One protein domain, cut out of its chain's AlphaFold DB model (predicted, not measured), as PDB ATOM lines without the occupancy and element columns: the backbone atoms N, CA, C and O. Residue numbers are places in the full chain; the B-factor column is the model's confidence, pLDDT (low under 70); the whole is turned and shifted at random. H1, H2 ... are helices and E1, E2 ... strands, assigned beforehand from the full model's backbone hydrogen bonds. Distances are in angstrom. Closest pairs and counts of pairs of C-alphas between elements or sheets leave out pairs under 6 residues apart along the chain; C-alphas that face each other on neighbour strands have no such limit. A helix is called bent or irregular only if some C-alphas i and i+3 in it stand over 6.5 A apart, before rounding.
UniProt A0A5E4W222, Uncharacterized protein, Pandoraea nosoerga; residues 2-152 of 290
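This is residues 2 to 152 of the 290 residues of an uncharacterized protein of Pandoraea nosoerga (UniProt A0A5E4W222). A hairpin of two strands, E1 and E2, makes one end of a loose group of crossed helices. From it the long arm H2a runs away; at the far end the bent helix H2 folds back as H2b to meet the first part of H1, which in turn crosses H2a, and these three make a triangle, with H3 packed across H1 and H2a. The printed part has 151 residues, with three named helices and two named strands in the order H1, E1, E2, H2, H3; the small sheet has the order E1 - E2 and is antiparallel, and the class is mostly helix. The whole is loose, with a radius of gyration of the C-alphas of 19.0 A, and its C-alphas span 60 by 43 by 32 A.

Look first at the sheet: E1 is residues 33 to 37, 13.0 A from first to last C-alpha, and E2 is residues 43 to 48, 14.7 A. Next find H2, residues 50 to 100, which by its hydrogen bonds was assigned as one helix but is bent, with C-alphas 79 and 82 at 9.4 A. Its arm H2a, residues 50 to 79, begins at C-alpha 50 at (-15.269, 19.866, -3.112) and measures 41.7 A. Its arm H2b, residues 82 to 100, measures 26.3 A; it is irregular, with C-alphas 92 and 95 at 7.1 A, and has a kink of 39 degrees near residue 94. Go back to C-alpha 2 at (-20.468, 46.235, -6.406) for H1, residues 2 to 26, which measures 35.2 A. H1 is irregular, with C-alphas 5 and 8 at 7.3 A, and has a kink of 48 degrees near residue 9. Last comes H3, residues 125 to 150, which measures 36.7 A and ends at C-alpha 150 at (8.990, 41.159, -30.861).

Start at the hairpin, where E1 and E2 are antiparallel with 155 degrees between their directions. Look there for N 34 and O 47 at 2.8 A and N 47 and O 34 at 2.9 A, both within hydrogen-bond range. E1 and H2a are near each other. Walk along H2a to residues 53 to 62, which touch residues 13 to 21 of H1; the closest C-alphas are those of Ala 17 and Leu 58, 5.1 A apart. H1 and H2a run opposite ways at a steep tilt of 63 degrees. Farther on, H2a touches H2b, closest at the C-alphas of Gly 76 and Gly 84, 4.4 A apart; the arms run opposite ways at a tilt of 37 degrees, only just steep. Residues 95 to 100 of H2b touch residues 4 to 9 of H1, about perpendicular at 89 degrees, with the C-alphas of Leu 5 and Ala 96 closest at 4.8 A. Residues 126 to 131 of H3 touch residues 12 to 20 of H1, about perpendicular at 80 degrees, with the C-alphas of Gly 15 and Gly 127 closest at 4.8 A. Residues 138 to 148 of H3 touch residues 68 to 78 of H2a, the same way at a steep tilt of 38 degrees; the closest C-alphas are those of Phe 72 and Cys 141, 5.6 A apart. H2b and H3 are apart. Every O i to N i+4 pair is within hydrogen-bond range in H2a and H3, against 19 of 21 in H1 and 13 of 15 in H2b.

The two C-alphas farthest apart are those of Arg 40 and Thr 83, at 61.1 A. The printed part has no cut. The link from H2 to H3 is long, residues 101 to 124. The mean pLDDT of the printed part is 82.4; among the residues under 70 are 116 to 123, in that link, and 151 to 152.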
ATOM      1  N   LEU A   2     -21.667  46.932  -5.904       72.56
ATOM      2  CA  LEU A   2     -20.468  46.235  -6.406       72.56
ATOM      3  C   LEU A   2     -20.738  44.752  -6.729       72.56
ATOM      4  O   LEU A   2     -20.355  44.265  -7.786       72.56
ATOM      5  N   THR A   3     -21.466  44.054  -5.856       75.69
ATOM      6  CA  THR A   3     -21.860  42.647  -6.048       75.69
ATOM      7  C   THR A   3     -22.709  42.445  -7.299       75.69
ATOM      8  O   THR A   3     -22.474  41.515  -8.056       75.69
ATOM      9  N   THR A   4     -23.636  43.362  -7.576       79.62
ATOM     10  CA  THR A   4     -24.461  43.356  -8.791       79.62
ATOM     11  C   THR A   4     -23.653  43.661 -10.054       79.62
ATOM     12  O   THR A   4     -23.978  43.142 -11.108       79.62
ATOM     13  N   LEU A   5     -22.582  44.454  -9.982       82.56
ATOM     14  CA  LEU A   5     -21.708  44.688 -11.140       82.56
ATOM     15  C   LEU A   5     -20.795  43.488 -11.426       82.56
ATOM     16  O   LEU A   5     -20.558  43.160 -12.584       82.56
ATOM     17  N   LEU A   6     -20.294  42.831 -10.376       84.75
ATOM     18  CA  LEU A   6     -19.346  41.721 -10.495       84.75
ATOM     19  C   LEU A   6     -20.011  40.351 -10.684       84.75
ATOM     20  O   LEU A   6     -19.359  39.426 -11.162       84.75
ATOM     21  N   SER A   7     -21.298  40.230 -10.348       85.50
ATOM     22  CA  SER A   7     -22.099  39.006 -10.471       85.50
ATOM     23  C   SER A   7     -21.868  38.216 -11.767       85.50
ATOM     24  O   SER A   7     -21.576  37.025 -11.659       85.50
ATOM     25  N   PRO A   8     -21.938  38.808 -12.979       85.81
ATOM     26  CA  PRO A   8     -21.766  38.039 -14.213       85.81
ATOM     27  C   PRO A   8     -20.380  37.382 -14.315       85.81
ATOM     28  O   PRO A   8     -20.282  36.232 -14.734       85.81
ATOM     29  N   TYR A   9     -19.314  38.057 -13.871       87.81
ATOM     30  CA  TYR A   9     -17.965  37.479 -13.872       87.81
ATOM     31  C   TYR A   9     -17.813  36.414 -12.793       87.81
ATOM     32  O   TYR A   9     -17.207  35.381 -13.043       87.81
ATOM     33  N   ILE A  10     -18.391  36.632 -11.607       87.81
ATOM     34  CA  ILE A  10     -18.332  35.660 -10.510       87.81
ATOM     35  C   ILE A  10     -19.014  34.353 -10.920       87.81
ATOM     36  O   ILE A  10     -18.433  33.295 -10.717       87.81
ATOM     37  N   VAL A  11     -20.194  34.413 -11.545       85.81
ATOM     38  CA  VAL A  11     -20.923  33.218 -12.007       85.81
ATOM     39  C   VAL A  11     -20.111  32.439 -13.046       85.81
ATOM     40  O   VAL A  11     -19.974  31.220 -12.937       85.81
ATOM     41  N   VAL A  12     -19.513  33.141 -14.015       85.75
ATOM     42  CA  VAL A  12     -18.650  32.533 -15.040       85.75
ATOM     43  C   VAL A  12     -17.409  31.893 -14.413       85.75
ATOM     44  O   VAL A  12     -17.092  30.743 -14.715       85.75
ATOM     45  N   LEU A  13     -16.724  32.600 -13.508       88.81
ATOM     46  CA  LEU A  13     -15.522  32.102 -12.835       88.81
ATOM     47  C   LEU A  13     -15.831  30.943 -11.887       88.81
ATOM     48  O   LEU A  13     -15.043  30.007 -11.797       88.81
ATOM     49  N   GLN A  14     -16.978  30.970 -11.211       87.88
ATOM     50  CA  GLN A  14     -17.427  29.888 -10.345       87.88
ATOM     51  C   GLN A  14     -17.703  28.624 -11.158       87.88
ATOM     52  O   GLN A  14     -17.215  27.555 -10.797       87.88
ATOM     53  N   GLY A  15     -18.411  28.737 -12.285       84.69
ATOM     54  CA  GLY A  15     -18.609  27.604 -13.184       84.69
ATOM     55  C   GLY A  15     -17.297  27.054 -13.730       84.69
ATOM     56  O   GLY A  15     -17.050  25.850 -13.657       84.69
ATOM     57  N   ALA A  16     -16.413  27.938 -14.192       86.44
ATOM     58  CA  ALA A  16     -15.072  27.574 -14.635       86.44
ATOM     59  C   ALA A  16     -14.265  26.853 -13.537       86.44
ATOM     60  O   ALA A  16     -13.627  25.841 -13.817       86.44
ATOM     61  N   ALA A  17     -14.336  27.313 -12.284       89.31
ATOM     62  CA  ALA A  17     -13.619  26.718 -11.157       89.31
ATOM     63  C   ALA A  17     -14.093  25.293 -10.842       89.31
ATOM     64  O   ALA A  17     -13.268  24.398 -10.673       89.31
ATOM     65  N   TRP A  18     -15.411  25.069 -10.808       86.88
ATOM     66  CA  TRP A  18     -15.982  23.736 -10.593       86.88
ATOM     67  C   TRP A  18     -15.584  22.751 -11.692       86.88
ATOM     68  O   TRP A  18     -15.239  21.606 -11.411       86.88
ATOM     69  N   ASN A  19     -15.598  23.210 -12.942       85.81
ATOM     70  CA  ASN A  19     -15.239  22.390 -14.092       85.81
ATOM     71  C   ASN A  19     -13.750  22.048 -14.101       85.81
ATOM     72  O   ASN A  19     -13.385  20.892 -14.291       85.81
ATOM     73  N   LEU A  20     -12.900  23.034 -13.817       86.69
ATOM     74  CA  LEU A  20     -11.465  22.824 -13.715       86.69
ATOM     75  C   LEU A  20     -11.118  21.874 -12.560       86.69
ATOM     76  O   LEU A  20     -10.293  20.985 -12.747       86.69
ATOM     77  N   GLN A  21     -11.781  21.997 -11.401       87.81
ATOM     78  CA  GLN A  21     -11.616  21.053 -10.291       87.81
ATOM     79  C   GLN A  21     -12.022  19.631 -10.699       87.81
ATOM     80  O   GLN A  21     -11.254  18.705 -10.468       87.81
ATOM     81  N   GLN A  22     -13.193  19.456 -11.324       84.12
ATOM     82  CA  GLN A  22     -13.674  18.143 -11.771       84.12
ATOM     83  C   GLN A  22     -12.690  17.499 -12.758       84.12
ATOM     84  O   GLN A  22     -12.359  16.325 -12.619       84.12
ATOM     85  N   SER A  23     -12.164  18.272 -13.714       82.56
ATOM     86  CA  SER A  23     -11.155  17.789 -14.660       82.56
ATOM     87  C   SER A  23      -9.833  17.426 -13.979       82.56
ATOM     88  O   SER A  23      -9.253  16.390 -14.294       82.56
ATOM     89  N   LEU A  24      -9.346  18.238 -13.034       84.50
ATOM     90  CA  LEU A  24      -8.098  17.958 -12.310       84.50
ATOM     91  C   LEU A  24      -8.226  16.756 -11.368       84.50
ATOM     92  O   LEU A  24      -7.260  16.009 -11.203       84.50
ATOM     93  N   GLU A  25      -9.409  16.544 -10.795       83.69
ATOM     94  CA  GLU A  25      -9.729  15.367  -9.988       83.69
ATOM     95  C   GLU A  25      -9.869  14.112 -10.853       83.69
ATOM     96  O   GLU A  25      -9.295  13.075 -10.521       83.69
ATOM     97  N   GLY A  26     -10.505  14.222 -12.023       76.44
ATOM     98  CA  GLY A  26     -10.591  13.138 -13.004       76.44
ATOM     99  C   GLY A  26      -9.239  12.721 -13.598       76.44
ATOM    100  O   GLY A  26      -9.079  11.558 -13.973       76.44
ATOM    101  N   LEU A  27      -8.267  13.641 -13.651       79.00
ATOM    102  CA  LEU A  27      -6.871  13.381 -14.034       79.00
ATOM    103  C   LEU A  27      -5.995  12.889 -12.867       79.00
ATOM    104  O   LEU A  27      -4.837  12.537 -13.082       79.00
ATOM    105  N   GLY A  28      -6.509  12.892 -11.633       78.62
ATOM    106  CA  GLY A  28      -5.754  12.516 -10.435       78.62
ATOM    107  C   GLY A  28      -4.678  13.525 -10.008       78.62
ATOM    108  O   GLY A  28      -3.803  13.179  -9.219       78.62
ATOM    109  N   VAL A  29      -4.719  14.763 -10.516       81.25
ATOM    110  CA  VAL A  29      -3.740  15.821 -10.194       81.25
ATOM    111  C   VAL A  29      -4.052  16.469  -8.845       81.25
ATOM    112  O   VAL A  29      -3.144  16.777  -8.075       81.25
ATOM    113  N   ILE A  30      -5.336  16.685  -8.557       83.06
ATOM    114  CA  ILE A  30      -5.821  17.291  -7.311       83.06
ATOM    115  C   ILE A  30      -6.902  16.386  -6.730       83.06
ATOM    116  O   ILE A  30      -7.707  15.832  -7.468       83.06
ATOM    117  N   SER A  31      -6.943  16.243  -5.407       80.88
ATOM    118  CA  SER A  31      -8.011  15.518  -4.718       80.88
ATOM    119  C   SER A  31      -8.871  16.475  -3.904       80.88
ATOM    120  O   SER A  31      -8.346  17.389  -3.271       80.88
ATOM    121  N   SER A  32     -10.181  16.229  -3.872       83.06
ATOM    122  CA  SER A  32     -11.089  16.872  -2.915       83.06
ATOM    123  C   SER A  32     -11.121  16.183  -1.545       83.06
ATOM    124  O   SER A  32     -11.963  16.520  -0.707       83.06
ATOM    125  N   ASN A  33     -10.220  15.221  -1.306       84.81
ATOM    126  CA  ASN A  33      -9.994  14.597  -0.007       84.81
ATOM    127  C   ASN A  33      -8.967  15.391   0.810       84.81
ATOM    128  O   ASN A  33      -7.836  15.611   0.376       84.81
ATOM    129  N   TYR A  34      -9.353  15.764   2.024       84.19
ATOM    130  CA  TYR A  34      -8.498  16.439   2.986       84.19
ATOM    131  C   TYR A  34      -8.196  15.519   4.160       84.19
ATOM    132  O   TYR A  34      -9.095  14.919   4.748       84.19
ATOM    133  N   ILE A  35      -6.919  15.452   4.526       85.88
ATOM    134  CA  ILE A  35      -6.422  14.642   5.636       85.88
ATOM    135  C   ILE A  35      -6.167  15.558   6.833       85.88
ATOM    136  O   ILE A  35      -5.362  16.486   6.755       85.88
ATOM    137  N   VAL A  36      -6.818  15.276   7.955       86.38
ATOM    138  CA  VAL A  36      -6.599  15.965   9.228       86.38
ATOM    139  C   VAL A  36      -5.484  15.248   9.981       86.38
ATOM    140  O   VAL A  36      -5.567  14.046  10.254       86.38
ATOM    141  N   ARG A  37      -4.430  15.995  10.317       89.00
ATOM    142  CA  ARG A  37      -3.275  15.497  11.071       89.00
ATOM    143  C   ARG A  37      -3.245  16.096  12.472       89.00
ATOM    144  O   ARG A  37      -3.614  17.254  12.655       89.00
ATOM    145  N   ASP A  38      -2.796  15.314  13.445       88.25
ATOM    146  CA  ASP A  38      -2.530  15.802  14.795       88.25
ATOM    147  C   ASP A  38      -1.229  16.643  14.842       88.25
ATOM    148  O   ASP A  38      -0.455  16.661  13.877       88.25
ATOM    149  N   PRO A  39      -0.934  17.317  15.970       86.06
ATOM    150  CA  PRO A  39       0.313  18.068  16.150       86.06
ATOM    151  C   PRO A  39       1.599  17.225  16.075       86.06
ATOM    152  O   PRO A  39       2.687  17.783  15.966       86.06
ATOM    153  N   ARG A  40       1.498  15.894  16.153       85.69
ATOM    154  CA  ARG A  40       2.599  14.929  16.005       85.69
ATOM    155  C   ARG A  40       2.715  14.405  14.565       85.69
ATOM    156  O   ARG A  40       3.579  13.578  14.292       85.69
ATOM    157  N   GLY A  41       1.877  14.890  13.643       83.75
ATOM    158  CA  GLY A  41       1.860  14.525  12.228       83.75
ATOM    159  C   GLY A  41       1.066  13.257  11.894       83.75
ATOM    160  O   GLY A  41       1.048  12.858  10.729       83.75
ATOM    161  N   MET A  42       0.397  12.637  12.870       83.25
ATOM    162  CA  MET A  42      -0.384  11.412  12.674       83.25
ATOM    163  C   MET A  42      -1.742  11.722  12.046       83.25
ATOM    164  O   MET A  42      -2.389  12.702  12.405       83.25
ATOM    165  N   ILE A  43      -2.196  10.881  11.114       83.81
ATOM    166  CA  ILE A  43      -3.502  11.032  10.459       83.81
ATOM    167  C   ILE A  43      -4.605  10.623  11.438       83.81
ATOM    168  O   ILE A  43      -4.653   9.470  11.861       83.81
ATOM    169  N   VAL A  44      -5.486  11.562  11.785       85.81
ATOM    170  CA  VAL A  44      -6.589  11.342  12.739       85.81
ATOM    171  C   VAL A  44      -7.912  11.134  12.013       85.81
ATOM    172  O   VAL A  44      -8.732  10.323  12.433       85.81
ATOM    173  N   SER A  45      -8.130  11.853  10.912       86.38
ATOM    174  CA  SER A  45      -9.333  11.710  10.094       86.38
ATOM    175  C   SER A  45      -9.098  12.187   8.662       86.38
ATOM    176  O   SER A  45      -8.095  12.832   8.356       86.38
ATOM    177  N   SER A  46     -10.033  11.867   7.772       84.94
ATOM    178  CA  SER A  46     -10.105  12.436   6.428       84.94
ATOM    179  C   SER A  46     -11.541  12.823   6.110       84.94
ATOM    180  O   SER A  46     -12.459  12.088   6.478       84.94
ATOM    181  N   TYR A  47     -11.743  13.932   5.408       84.69
ATOM    182  CA  TYR A  47     -13.060  14.370   4.948       84.69
ATOM    183  C   TYR A  47     -12.995  14.851   3.499       84.69
ATOM    184  O   TYR A  47     -11.938  15.223   2.997       84.69
ATOM    185  N   TRP A  48     -14.139  14.845   2.822       81.50
ATOM    186  CA  TRP A  48     -14.263  15.313   1.445       81.50
ATOM    187  C   TRP A  48     -14.900  16.698   1.435       81.50
ATOM    188  O   TRP A  48     -15.940  16.897   2.062       81.50
ATOM    189  N   SER A  49     -14.288  17.658   0.742       84.06
ATOM    190  CA  SER A  49     -14.842  19.011   0.618       84.06
ATOM    191  C   SER A  49     -14.567  19.616  -0.761       84.06
ATOM    192  O   SER A  49     -13.650  20.426  -0.912       84.06
ATOM    193  N   PRO A  50     -15.386  19.277  -1.777       81.06
ATOM    194  CA  PRO A  50     -15.269  19.866  -3.112       81.06
ATOM    195  C   PRO A  50     -15.343  21.396  -3.088       81.06
ATOM    196  O   PRO A  50     -14.585  22.066  -3.779       81.06
ATOM    197  N   ALA A  51     -16.194  21.968  -2.229       83.19
ATOM    198  CA  ALA A  51     -16.328  23.417  -2.093       83.19
ATOM    199  C   ALA A  51     -15.025  24.094  -1.629       83.19
ATOM    200  O   ALA A  51     -14.699  25.181  -2.105       83.19
ATOM    201  N   GLN A  52     -14.266  23.452  -0.732       85.00
ATOM    202  CA  GLN A  52     -12.979  23.972  -0.268       85.00
ATOM    203  C   GLN A  52     -11.926  23.920  -1.382       85.00
ATOM    204  O   GLN A  52     -11.216  24.906  -1.584       85.00
ATOM    205  N   SER A  53     -11.868  22.826  -2.148       83.25
ATOM    206  CA  SER A  53     -10.953  22.696  -3.291       83.25
ATOM    207  C   SER A  53     -11.260  23.723  -4.380       83.25
ATOM    208  O   SER A  53     -10.377  24.442  -4.849       83.25
ATOM    209  N   VAL A  54     -12.543  23.857  -4.726       87.69
ATOM    210  CA  VAL A  54     -13.021  24.811  -5.731       87.69
ATOM    211  C   VAL A  54     -12.754  26.248  -5.303       87.69
ATOM    212  O   VAL A  54     -12.408  27.063  -6.151       87.69
ATOM    213  N   ALA A  55     -12.860  26.583  -4.013       88.00
ATOM    214  CA  ALA A  55     -12.582  27.934  -3.530       88.00
ATOM    215  C   ALA A  55     -11.133  28.373  -3.811       88.00
ATOM    216  O   ALA A  55     -10.905  29.520  -4.199       88.00
ATOM    217  N   VAL A  56     -10.162  27.461  -3.673       87.81
ATOM    218  CA  VAL A  56      -8.753  27.739  -4.004       87.81
ATOM    219  C   VAL A  56      -8.600  28.015  -5.500       87.81
ATOM    220  O   VAL A  56      -8.005  29.023  -5.885       87.81
ATOM    221  N   ILE A  57      -9.189  27.165  -6.348       89.00
ATOM    222  CA  ILE A  57      -9.162  27.344  -7.807       89.00
ATOM    223  C   ILE A  57      -9.869  28.636  -8.223       89.00
ATOM    224  O   ILE A  57      -9.359  29.371  -9.065       89.00
ATOM    225  N   LEU A  58     -11.009  28.949  -7.613       90.62
ATOM    226  CA  LEU A  58     -11.758  30.173  -7.870       90.62
ATOM    227  C   LEU A  58     -10.923  31.414  -7.539       90.62
ATOM    228  O   LEU A  58     -10.909  32.361  -8.321       90.62
ATOM    229  N   GLY A  59     -10.187  31.396  -6.424       89.81
ATOM    230  CA  GLY A  59      -9.256  32.466  -6.065       89.81
ATOM    231  C   GLY A  59      -8.163  32.666  -7.120       89.81
ATOM    232  O   GLY A  59      -7.924  33.793  -7.555       89.81
ATOM    233  N   LEU A  60      -7.548  31.577  -7.592       90.62
ATOM    234  CA  LEU A  60      -6.545  31.623  -8.664       90.62
ATOM    235  C   LEU A  60      -7.133  32.133  -9.986       90.62
ATOM    236  O   LEU A  60      -6.523  32.971 -10.647       90.62
ATOM    237  N   LEU A  61      -8.332  31.676 -10.354       90.25
ATOM    238  CA  LEU A  61      -9.033  32.126 -11.554       90.25
ATOM    239  C   LEU A  61      -9.422  33.601 -11.475       90.25
ATOM    240  O   LEU A  61      -9.364  34.292 -12.487       90.25
ATOM    241  N   PHE A  62      -9.769  34.111 -10.295       91.56
ATOM    242  CA  PHE A  62     -10.044  35.531 -10.109       91.56
ATOM    243  C   PHE A  62      -8.786  36.379 -10.330       91.56
ATOM    244  O   PHE A  62      -8.832  37.380 -11.043       91.56
ATOM    245  N   ILE A  63      -7.641  35.951  -9.785       91.75
ATOM    246  CA  ILE A  63      -6.350  36.611 -10.027       91.75
ATOM    247  C   ILE A  63      -6.010  36.569 -11.523       91.75
ATOM    248  O   ILE A  63      -5.687  37.601 -12.110       91.75
ATOM    249  N   ALA A  64      -6.140  35.400 -12.156       89.12
ATOM    250  CA  ALA A  64      -5.905  35.238 -13.589       89.12
ATOM    251  C   ALA A  64      -6.836  36.128 -14.427       89.12
ATOM    252  O   ALA A  64      -6.386  36.755 -15.381       89.12
ATOM    253  N   PHE A  65      -8.109  36.249 -14.046       90.19
ATOM    254  CA  PHE A  65      -9.071  37.125 -14.708       90.19
ATOM    255  C   PHE A  65      -8.662  38.597 -14.626       90.19
ATOM    256  O   PHE A  65      -8.725  39.291 -15.636       90.19
ATOM    257  N   VAL A  66      -8.199  39.077 -13.468       90.50
ATOM    258  CA  VAL A  66      -7.700  40.457 -13.333       90.50
ATOM    259  C   VAL A  66      -6.488  40.683 -14.240       90.50
ATOM    260  O   VAL A  66      -6.435  41.682 -14.958       90.50
ATOM    261  N   VAL A  67      -5.549  39.733 -14.274       90.56
ATOM    262  CA  VAL A  67      -4.385  39.794 -15.174       90.56
ATOM    263  C   VAL A  67      -4.827  39.815 -16.639       90.56
ATOM    264  O   VAL A  67      -4.342  40.644 -17.410       90.56
ATOM    265  N   PHE A  68      -5.784  38.969 -17.027       89.38
ATOM    266  CA  PHE A  68      -6.330  38.951 -18.383       89.38
ATOM    267  C   PHE A  68      -7.099  40.223 -18.730       89.38
ATOM    268  O   PHE A  68      -6.954  40.715 -19.843       89.38
ATOM    269  N   ALA A  69      -7.854  40.804 -17.800       89.25
ATOM    270  CA  ALA A  69      -8.534  42.079 -17.998       89.25
ATOM    271  C   ALA A  69      -7.524  43.204 -18.275       89.25
ATOM    272  O   ALA A  69      -7.694  43.977 -19.220       89.25
ATOM    273  N   CYS A  70      -6.429  43.261 -17.510       90.56
ATOM    274  CA  CYS A  70      -5.333  44.192 -17.769       90.56
ATOM    275  C   CYS A  70      -4.675  43.929 -19.130       90.56
ATOM    276  O   CYS A  70      -4.489  44.863 -19.908       90.56
ATOM    277  N   ALA A  71      -4.368  42.669 -19.453       89.12
ATOM    278  CA  ALA A  71      -3.787  42.291 -20.740       89.12
ATOM    279  C   ALA A  71      -4.709  42.647 -21.919       89.12
ATOM    280  O   ALA A  71      -4.233  43.129 -22.940       89.12
ATOM    281  N   PHE A  72      -6.025  42.493 -21.769       90.50
ATOM    282  CA  PHE A  72      -7.017  42.844 -22.785       90.50
ATOM    283  C   PHE A  72      -7.062  44.354 -23.063       90.50
ATOM    284  O   PHE A  72      -7.156  44.781 -24.217       90.50
ATOM    285  N   LEU A  73      -6.928  45.181 -22.020       91.06
ATOM    286  CA  LEU A  73      -6.799  46.634 -22.171       91.06
ATOM    287  C   LEU A  73      -5.486  47.019 -22.863       91.06
ATOM    288  O   LEU A  73      -5.492  47.875 -23.749       91.06
ATOM    289  N   VAL A  74      -4.375  46.371 -22.497       89.94
ATOM    290  CA  VAL A  74      -3.068  46.591 -23.137       89.94
ATOM    291  C   VAL A  74      -3.106  46.166 -24.605       89.94
ATOM    292  O   VAL A  74      -2.666  46.928 -25.457       89.94
ATOM    293  N   ALA A  75      -3.694  45.014 -24.931       88.50
ATOM    294  CA  ALA A  75      -3.855  44.553 -26.308       88.50
ATOM    295  C   ALA A  75      -4.695  45.537 -27.143       88.50
ATOM    296  O   ALA A  75      -4.311  45.898 -28.256       88.50
ATOM    297  N   GLY A  76      -5.795  46.059 -26.584       88.62
ATOM    298  CA  GLY A  76      -6.570  47.129 -27.218       88.62
ATOM    299  C   GLY A  76      -5.744  48.400 -27.443       88.62
ATOM    300  O   GLY A  76      -5.815  49.019 -28.509       88.62
ATOM    301  N   TYR A  77      -4.908  48.765 -26.470       88.81
ATOM    302  CA  TYR A  77      -3.989  49.893 -26.594       88.81
ATOM    303  C   TYR A  77      -2.922  49.680 -27.676       88.81
ATOM    304  O   TYR A  77      -2.622  50.605 -28.427       88.81
ATOM    305  N   VAL A  78      -2.376  48.476 -27.804       87.00
ATOM    306  CA  VAL A  78      -1.407  48.134 -28.853       87.00
ATOM    307  C   VAL A  78      -2.023  48.311 -30.246       87.00
ATOM    308  O   VAL A  78      -1.396  48.898 -31.125       87.00
ATOM    309  N   ILE A  79      -3.279  47.892 -30.441       86.19
ATOM    310  CA  ILE A  79      -3.949  47.948 -31.752       86.19
ATOM    311  C   ILE A  79      -4.275  49.386 -32.182       86.19
ATOM    312  O   ILE A  79      -4.007  49.776 -33.317       86.19
ATOM    313  N   SER A  80      -4.907  50.179 -31.310       85.81
ATOM    314  CA  SER A  80      -5.465  51.492 -31.688       85.81
ATOM    315  C   SER A  80      -5.254  52.563 -30.606       85.81
ATOM    316  O   SER A  80      -5.976  53.552 -30.522       85.81
ATOM    317  N   ARG A  81      -4.246  52.405 -29.743       88.62
ATOM    318  CA  ARG A  81      -3.919  53.345 -28.655       88.62
ATOM    319  C   ARG A  81      -5.141  53.641 -27.772       88.62
ATOM    320  O   ARG A  81      -5.770  52.739 -27.228       88.62
ATOM    321  N   LYS A  82      -5.491  54.921 -27.607       86.88
ATOM    322  CA  LYS A  82      -6.553  55.369 -26.694       86.88
ATOM    323  C   LYS A  82      -7.943  54.901 -27.134       86.88
ATOM    324  O   LYS A  82      -8.746  54.553 -26.277       86.88
ATOM    325  N   THR A  83      -8.218  54.866 -28.439       88.19
ATOM    326  CA  THR A  83      -9.508  54.399 -28.973       88.19
ATOM    327  C   THR A  83      -9.670  52.899 -28.778       88.19
ATOM    328  O   THR A  83     -10.719  52.460 -28.317       88.19
ATOM    329  N   GLY A  84      -8.614  52.120 -29.024       85.94
ATOM    330  CA  GLY A  84      -8.640  50.677 -28.783       85.94
ATOM    331  C   GLY A  84      -8.801  50.329 -27.302       85.94
ATOM    332  O   GLY A  84      -9.655  49.520 -26.957       85.94
ATOM    333  N   ALA A  85      -8.074  51.009 -26.409       89.44
ATOM    334  CA  ALA A  85      -8.236  50.826 -24.966       89.44
ATOM    335  C   ALA A  85      -9.654  51.185 -24.475       89.44
ATOM    336  O   ALA A  85     -10.210  50.475 -23.640       89.44
ATOM    337  N   ALA A  86     -10.259  52.253 -25.012       89.06
ATOM    338  CA  ALA A  86     -11.626  52.646 -24.668       89.06
ATOM    339  C   ALA A  86     -12.664  51.610 -25.130       89.06
ATOM    340  O   ALA A  86     -13.583  51.294 -24.377       89.06
ATOM    341  N   ILE A  87     -12.497  51.041 -26.330       90.31
ATOM    342  CA  ILE A  87     -13.365  49.969 -26.840       90.31
ATOM    343  C   ILE A  87     -13.208  48.698 -25.996       90.31
ATOM    344  O   ILE A  87     -14.214  48.119 -25.591       90.31
ATOM    345  N   SER A  88     -11.974  48.295 -25.669       89.75
ATOM    346  CA  SER A  88     -11.715  47.142 -24.796       89.75
ATOM    347  C   SER A  88     -12.325  47.328 -23.407       89.75
ATOM    348  O   SER A  88     -12.932  46.403 -22.871       89.75
ATOM    349  N   LEU A  89     -12.222  48.529 -22.830       91.56
ATOM    350  CA  LEU A  89     -12.868  48.844 -21.558       91.56
ATOM    351  C   LEU A  89     -14.394  48.766 -21.674       91.56
ATOM    352  O   LEU A  89     -15.040  48.175 -20.814       91.56
ATOM    353  N   GLY A  90     -14.961  49.314 -22.753       90.56
ATOM    354  CA  GLY A  90     -16.390  49.225 -23.043       90.56
ATOM    355  C   GLY A  90     -16.870  47.777 -23.107       90.56
ATOM    356  O   GLY A  90     -17.798  47.420 -22.390       90.56
ATOM    357  N   LEU A  91     -16.190  46.931 -23.887       90.12
ATOM    358  CA  LEU A  91     -16.469  45.494 -24.001       90.12
ATOM    359  C   LEU A  91     -16.379  44.780 -22.654       90.12
ATOM    360  O   LEU A  91     -17.253  43.978 -22.328       90.12
ATOM    361  N   LEU A  92     -15.358  45.096 -21.854       90.00
ATOM    362  CA  LEU A  92     -15.191  44.492 -20.540       90.00
ATOM    363  C   LEU A  92     -16.338  44.864 -19.605       90.00
ATOM    364  O   LEU A  92     -16.702  44.032 -18.791       90.00
ATOM    365  N   LEU A  93     -16.932  46.051 -19.741       90.25
ATOM    366  CA  LEU A  93     -18.075  46.510 -18.945       90.25
ATOM    367  C   LEU A  93     -19.438  46.012 -19.451       90.25
ATOM    368  O   LEU A  93     -20.412  46.100 -18.703       90.25
ATOM    369  N   VAL A  94     -19.538  45.473 -20.674       89.50
ATOM    370  CA  VAL A  94     -20.819  45.020 -21.255       89.50
ATOM    371  C   VAL A  94     -21.561  44.032 -20.342       89.50
ATOM    372  O   VAL A  94     -22.733  44.290 -20.059       89.50
ATOM    373  N   PRO A  95     -20.939  42.956 -19.811       86.38
ATOM    374  CA  PRO A  95     -21.631  42.034 -18.910       86.38
ATOM    375  C   PRO A  95     -22.171  42.719 -17.650       86.38
ATOM    376  O   PRO A  95     -23.302  42.462 -17.242       86.38
ATOM    377  N   ALA A  96     -21.397  43.638 -17.063       86.81
ATOM    378  CA  ALA A  96     -21.810  44.399 -15.888       86.81
ATOM    379  C   ALA A  96     -23.018  45.305 -16.181       86.81
ATOM    380  O   ALA A  96     -23.971  45.335 -15.401       86.81
ATOM    381  N   VAL A  97     -23.005  46.012 -17.319       87.25
ATOM    382  CA  VAL A  97     -24.110  46.888 -17.743       87.25
ATOM    383  C   VAL A  97     -25.370  46.071 -18.024       87.25
ATOM    384  O   VAL A  97     -26.438  46.410 -17.522       87.25
ATOM    385  N   LEU A  98     -25.251  44.963 -18.760       86.81
ATOM    386  CA  LEU A  98     -26.375  44.068 -19.044       86.81
ATOM    387  C   LEU A  98     -26.983  43.477 -17.766       86.81
ATOM    388  O   LEU A  98     -28.203  43.331 -17.687       86.81
ATOM    389  N   ASN A  99     -26.159  43.178 -16.757       87.25
ATOM    390  CA  ASN A  99     -26.645  42.675 -15.477       87.25
ATOM    391  C   ASN A  99     -27.397  43.750 -14.677       87.25
ATOM    392  O   ASN A  99     -28.432  43.457 -14.087       87.25
ATOM    393  N   VAL A 100     -26.935  45.004 -14.703       86.94
ATOM    394  CA  VAL A 100     -27.650  46.132 -14.073       86.94
ATOM    395  C   VAL A 100     -28.974  46.431 -14.782       86.94
ATOM    396  O   VAL A 100     -29.954  46.761 -14.122       86.94
ATOM    397  N   LEU A 101     -29.023  46.276 -16.107       86.81
ATOM    398  CA  LEU A 101     -30.249  46.419 -16.898       86.81
ATOM    399  C   LEU A 101     -31.219  45.233 -16.742       86.81
ATOM    400  O   LEU A 101     -32.316  45.280 -17.289       86.81
ATOM    401  N   GLY A 102     -30.829  44.168 -16.028       82.06
ATOM    402  CA  GLY A 102     -31.642  42.960 -15.853       82.06
ATOM    403  C   GLY A 102     -31.790  42.107 -17.119       82.06
ATOM    404  O   GLY A 102     -32.644  41.230 -17.165       82.06
ATOM    405  N   ILE A 103     -30.973  42.362 -18.148       85.19
ATOM    406  CA  ILE A 103     -30.990  41.645 -19.436       85.19
ATOM    407  C   ILE A 103     -30.059  40.422 -19.392       85.19
ATOM    408  O   ILE A 103     -30.157  39.523 -20.225       85.19
ATOM    409  N   TRP A 104     -29.129  40.376 -18.431       79.81
ATOM    410  CA  TRP A 104     -28.170  39.281 -18.328       79.81
ATOM    411  C   TRP A 104     -28.863  37.947 -17.999       79.81
ATOM    412  O   TRP A 104     -29.623  37.882 -17.030       79.81
ATOM    413  N   PRO A 105     -28.598  36.870 -18.763       76.38
ATOM    414  CA  PRO A 105     -29.241  35.584 -18.532       76.38
ATOM    415  C   PRO A 105     -28.810  34.986 -17.188       76.38
ATOM    416  O   PRO A 105     -27.619  34.885 -16.886       76.38
ATOM    417  N   SER A 106     -29.777  34.528 -16.393       67.94
ATOM    418  CA  SER A 106     -29.521  33.752 -15.179       67.94
ATOM    419  C   SER A 106     -29.214  32.298 -15.547       67.94
ATOM    420  O   SER A 106     -30.090  31.438 -15.479       67.94
ATOM    421  N   PHE A 107     -27.986  32.024 -15.985       70.62
ATOM    422  CA  PHE A 107     -27.500  30.655 -16.167       70.62
ATOM    423  C   PHE A 107     -26.644  30.224 -14.972       70.62
ATOM    424  O   PHE A 107     -25.809  30.985 -14.483       70.62
ATOM    425  N   SER A 108     -26.845  28.990 -14.500       67.38
ATOM    426  CA  SER A 108     -25.938  28.352 -13.546       67.38
ATOM    427  C   SER A 108     -24.827  27.666 -14.329       67.38
ATOM    428  O   SER A 108     -25.073  26.701 -15.046       67.38
ATOM    429  N   ALA A 109     -23.601  28.174 -14.220       66.88
ATOM    430  CA  ALA A 109     -22.425  27.522 -14.797       66.88
ATOM    431  C   ALA A 109     -21.832  26.441 -13.866       66.88
ATOM    432  O   ALA A 109     -20.838  25.800 -14.213       66.88
ATOM    433  N   VAL A 110     -22.421  26.257 -12.678       73.12
ATOM    434  CA  VAL A 110     -22.053  25.218 -11.711       73.12
ATOM    435  C   VAL A 110     -22.644  23.882 -12.180       73.12
ATOM    436  O   VAL A 110     -23.819  23.861 -12.544       73.12
ATOM    437  N   PRO A 111     -21.865  22.788 -12.200       68.44
ATOM    438  CA  PRO A 111     -22.366  21.476 -12.597       68.44
ATOM    439  C   PRO A 111     -23.414  20.945 -11.604       68.44
ATOM    440  O   PRO A 111     -23.252  21.092 -10.394       68.44
ATOM    441  N   ASP A 112     -24.451  20.277 -12.120       68.25
ATOM    442  CA  ASP A 112     -25.534  19.690 -11.309       68.25
ATOM    443  C   ASP A 112     -25.079  18.481 -10.474       68.25
ATOM    444  O   ASP A 112     -25.698  18.129  -9.471       68.25
ATOM    445  N   SER A 113     -23.982  17.835 -10.877       70.50
ATOM    446  CA  SER A 113     -23.361  16.738 -10.138       70.50
ATOM    447  C   SER A 113     -21.840  16.865 -10.159       70.50
ATOM    448  O   SER A 113     -21.253  17.313 -11.144       70.50
ATOM    449  N   PHE A 114     -21.206  16.484  -9.050       69.00
ATOM    450  CA  PHE A 114     -19.754  16.434  -8.902       69.00
ATOM    451  C   PHE A 114     -19.358  15.001  -8.555       69.00
ATOM    452  O   PHE A 114     -19.837  14.452  -7.559       69.00
ATOM    453  N   VAL A 115     -18.515  14.383  -9.380       70.44
ATOM    454  CA  VAL A 115     -18.127  12.978  -9.207       70.44
ATOM    455  C   VAL A 115     -16.788  12.921  -8.485       70.44
ATOM    456  O   VAL A 115     -15.752  13.257  -9.058       70.44
ATOM    457  N   LEU A 116     -16.820  12.468  -7.231       68.31
ATOM    458  CA  LEU A 116     -15.644  12.238  -6.392       68.31
ATOM    459  C   LEU A 116     -14.925  10.953  -6.823       68.31
ATOM    460  O   LEU A 116     -15.542   9.890  -6.877       68.31
ATOM    461  N   GLY A 117     -13.622  11.036  -7.106       59.78
ATOM    462  CA  GLY A 117     -12.796   9.863  -7.435       59.78
ATOM    463  C   GLY A 117     -13.155   9.134  -8.741       59.78
ATOM    464  O   GLY A 117     -12.682   8.022  -8.963       59.78
ATOM    465  N   GLY A 118     -13.983   9.733  -9.603       56.19
ATOM    466  CA  GLY A 118     -14.299   9.193 -10.924       56.19
ATOM    467  C   GLY A 118     -13.187   9.500 -11.926       56.19
ATOM    468  O   GLY A 118     -12.884  10.662 -12.179       56.19
ATOM    469  N   THR A 119     -12.592   8.472 -12.528       55.56
ATOM    470  CA  THR A 119     -11.612   8.644 -13.610       55.56
ATOM    471  C   THR A 119     -12.309   9.091 -14.893       55.56
ATOM    472  O   THR A 119     -13.248   8.433 -15.336       55.56
ATOM    473  N   GLY A 120     -11.829  10.169 -15.516       55.22
ATOM    474  CA  GLY A 120     -12.273  10.577 -16.856       55.22
ATOM    475  C   GLY A 120     -13.611  11.325 -16.937       55.22
ATOM    476  O   GLY A 120     -14.128  11.500 -18.035       55.22
ATOM    477  N   VAL A 121     -14.174  11.793 -15.817       61.81
ATOM    478  CA  VAL A 121     -15.382  12.637 -15.842       61.81
ATOM    479  C   VAL A 121     -14.986  14.095 -16.085       61.81
ATOM    480  O   VAL A 121     -14.321  14.710 -15.252       61.81
ATOM    481  N   LEU A 122     -15.396  14.647 -17.228       63.66
ATOM    482  CA  LEU A 122     -15.243  16.067 -17.553       63.66
ATOM    483  C   LEU A 122     -16.369  16.892 -16.912       63.66
ATOM    484  O   LEU A 122     -17.454  16.382 -16.637       63.66
ATOM    485  N   GLY A 123     -16.101  18.172 -16.652       62.69
ATOM    486  CA  GLY A 123     -17.108  19.081 -16.113       62.69
ATOM    487  C   GLY A 123     -18.271  19.362 -17.087       62.69
ATOM    488  O   GLY A 123     -18.235  19.000 -18.262       62.69
ATOM    489  N   ALA A 124     -19.320  20.028 -16.596       71.94
ATOM    490  CA  ALA A 124     -20.477  20.441 -17.387       71.94
ATOM    491  C   ALA A 124     -20.128  21.330 -18.604       71.94
ATOM    492  O   ALA A 124     -19.364  22.294 -18.520       71.94
ATOM    493  N   GLY A 125     -20.799  21.079 -19.735       70.00
ATOM    494  CA  GLY A 125     -20.511  21.735 -21.018       70.00
ATOM    495  C   GLY A 125     -20.476  23.271 -20.976       70.00
ATOM    496  O   GLY A 125     -19.572  23.876 -21.548       70.00
ATOM    497  N   TYR A 126     -21.393  23.923 -20.250       71.38
ATOM    498  CA  TYR A 126     -21.409  25.390 -20.135       71.38
ATOM    499  C   TYR A 126     -20.199  25.957 -19.380       71.38
ATOM    500  O   TYR A 126     -19.681  27.012 -19.748       71.38
ATOM    501  N   GLY A 127     -19.719  25.269 -18.342       71.81
ATOM    502  CA  GLY A 127     -18.539  25.712 -17.599       71.81
ATOM    503  C   GLY A 127     -17.242  25.464 -18.368       71.81
ATOM    504  O   GLY A 127     -16.352  26.317 -18.354       71.81
ATOM    505  N   MET A 128     -17.168  24.371 -19.134       76.38
ATOM    506  CA  MET A 128     -16.075  24.143 -20.087       76.38
ATOM    507  C   MET A 128     -16.059  25.187 -21.210       76.38
ATOM    508  O   MET A 128     -14.992  25.688 -21.563       76.38
ATOM    509  N   ALA A 129     -17.223  25.600 -21.719       78.12
ATOM    510  CA  ALA A 129     -17.319  26.691 -22.690       78.12
ATOM    511  C   ALA A 129     -16.807  28.025 -22.112       78.12
ATOM    512  O   ALA A 129     -16.114  28.772 -22.801       78.12
ATOM    513  N   CYS A 130     -17.082  28.303 -20.832       79.62
ATOM    514  CA  CYS A 130     -16.542  29.476 -20.139       79.62
ATOM    515  C   CYS A 130     -15.007  29.437 -20.050       79.62
ATOM    516  O   CYS A 130     -14.351  30.439 -20.339       79.62
ATOM    517  N   LEU A 131     -14.426  28.282 -19.700       81.56
ATOM    518  CA  LEU A 131     -12.971  28.082 -19.685       81.56
ATOM    519  C   LEU A 131     -12.356  28.240 -21.078       81.56
ATOM    520  O   LEU A 131     -11.330  28.903 -21.223       81.56
ATOM    521  N   MET A 132     -12.995  27.680 -22.106       83.00
ATOM    522  CA  MET A 132     -12.556  27.811 -23.494       83.00
ATOM    523  C   MET A 132     -12.569  29.274 -23.942       83.00
ATOM    524  O   MET A 132     -11.594  29.743 -24.521       83.00
ATOM    525  N   LEU A 133     -13.632  30.021 -23.630       82.88
ATOM    526  CA  LEU A 133     -13.737  31.436 -23.973       82.88
ATOM    527  C   LEU A 133     -12.661  32.271 -23.262       82.88
ATOM    528  O   LEU A 133     -12.011  33.097 -23.903       82.88
ATOM    529  N   LEU A 134     -12.412  32.013 -21.973       82.94
ATOM    530  CA  LEU A 134     -11.309  32.636 -21.231       82.94
ATOM    531  C   LEU A 134      -9.946  32.302 -21.852       82.94
ATOM    532  O   LEU A 134      -9.120  33.196 -22.024       82.94
ATOM    533  N   GLY A 135      -9.723  31.041 -22.227       84.44
ATOM    534  CA  GLY A 135      -8.485  30.585 -22.858       84.44
ATOM    535  C   GLY A 135      -8.249  31.211 -24.232       84.44
ATOM    536  O   GLY A 135      -7.149  31.684 -24.506       84.44
ATOM    537  N   VAL A 136      -9.282  31.282 -25.077       85.19
ATOM    538  CA  VAL A 136      -9.203  31.902 -26.408       85.19
ATOM    539  C   VAL A 136      -8.933  33.397 -26.289       85.19
ATOM    540  O   VAL A 136      -8.010  33.897 -26.929       85.19
ATOM    541  N   LEU A 137      -9.681  34.115 -25.444       85.31
ATOM    542  CA  LEU A 137      -9.467  35.550 -25.239       85.31
ATOM    543  C   LEU A 137      -8.083  35.831 -24.647       85.31
ATOM    544  O   LEU A 137      -7.376  36.709 -25.141       85.31
ATOM    545  N   GLY A 138      -7.673  35.069 -23.630       85.06
ATOM    546  CA  GLY A 138      -6.355  35.189 -23.010       85.06
ATOM    547  C   GLY A 138      -5.224  34.908 -24.001       85.06
ATOM    548  O   GLY A 138      -4.296  35.709 -24.118       85.06
ATOM    549  N   GLY A 139      -5.336  33.826 -24.775       83.62
ATOM    550  CA  GLY A 139      -4.383  33.474 -25.828       83.62
ATOM    551  C   GLY A 139      -4.274  34.559 -26.899       83.62
ATOM    552  O   GLY A 139      -3.165  34.920 -27.297       83.62
ATOM    553  N   TRP A 140      -5.403  35.152 -27.302       85.06
ATOM    554  CA  TRP A 140      -5.396  36.238 -28.282       85.06
ATOM    555  C   TRP A 140      -4.737  37.511 -27.729       85.06
ATOM    556  O   TRP A 140      -3.931  38.146 -28.406       85.06
ATOM    557  N   CYS A 141      -5.008  37.865 -26.469       85.88
ATOM    558  CA  CYS A 141      -4.345  39.001 -25.823       85.88
ATOM    559  C   CYS A 141      -2.827  38.823 -25.803       85.88
ATOM    560  O   CYS A 141      -2.091  39.737 -26.169       85.88
ATOM    561  N   ILE A 142      -2.365  37.635 -25.406       84.19
ATOM    562  CA  ILE A 142      -0.939  37.311 -25.342       84.19
ATOM    563  C   ILE A 142      -0.309  37.414 -26.730       84.19
ATOM    564  O   ILE A 142       0.737  38.039 -26.867       84.19
ATOM    565  N   ALA A 143      -0.948  36.861 -27.761       82.38
ATOM    566  CA  ALA A 143      -0.425  36.923 -29.119       82.38
ATOM    567  C   ALA A 143      -0.312  38.366 -29.646       82.38
ATOM    568  O   ALA A 143       0.720  38.709 -30.214       82.38
ATOM    569  N   ILE A 144      -1.306  39.230 -29.405       84.00
ATOM    570  CA  ILE A 144      -1.251  40.653 -29.800       84.00
ATOM    571  C   ILE A 144      -0.147  41.408 -29.048       84.00
ATOM    572  O   ILE A 144       0.556  42.228 -29.627       84.00
ATOM    573  N   ILE A 145       0.027  41.145 -27.753       84.88
ATOM    574  CA  ILE A 145       1.093  41.789 -26.973       84.88
ATOM    575  C   ILE A 145       2.465  41.296 -27.449       84.88
ATOM    576  O   ILE A 145       3.405  42.076 -27.589       84.88
ATOM    577  N   PHE A 146       2.588  40.001 -27.728       82.56
ATOM    578  CA  PHE A 146       3.838  39.397 -28.167       82.56
ATOM    579  C   PHE A 146       4.260  39.874 -29.563       82.56
ATOM    580  O   PHE A 146       5.447  40.114 -29.787       82.56
ATOM    581  N   THR A 147       3.313  40.070 -30.491       76.88
ATOM    582  CA  THR A 147       3.615  40.619 -31.827       76.88
ATOM    583  C   THR A 147       4.218  42.021 -31.742       76.88
ATOM    584  O   THR A 147       5.159  42.328 -32.477       76.88
ATOM    585  N   ASP A 148       3.726  42.850 -30.820       79.38
ATOM    586  CA  ASP A 148       4.232  44.206 -30.594       79.38
ATOM    587  C   ASP A 148       5.613  44.209 -29.922       79.38
ATOM    588  O   ASP A 148       6.519  44.925 -30.357       79.38
ATOM    589  N   LEU A 149       5.821  43.338 -28.925       78.94
ATOM    590  CA  LEU A 149       7.105  43.201 -28.228       78.94
ATOM    591  C   LEU A 149       8.235  42.748 -29.156       78.94
ATOM    592  O   LEU A 149       9.362  43.233 -29.049       78.94
ATOM    593  N   VAL A 150       7.950  41.811 -30.061       72.00
ATOM    594  CA  VAL A 150       8.990  41.159 -30.861       72.00
ATOM    595  C   VAL A 150       9.387  41.978 -32.095       72.00
ATOM    596  O   VAL A 150      10.458  41.727 -32.637       72.00
ATOM    597  N   ARG A 151       8.612  42.989 -32.530       66.31
ATOM    598  CA  ARG A 151       8.893  43.893 -33.684       66.31
ATOM    599  C   ARG A 151       9.324  43.220 -35.007       66.31
ATOM    600  O   ARG A 151       9.623  43.911 -35.980       66.31
ATOM    601  N   ILE A 152       9.336  41.891 -35.096       58.00
ATOM    602  CA  ILE A 152       9.717  41.119 -36.281       58.00
ATOM    603  C   ILE A 152       8.445  40.901 -37.089       58.00
ATOM    604  O   ILE A 152       7.760  39.889 -36.964       58.00
TER     605      ILE A 152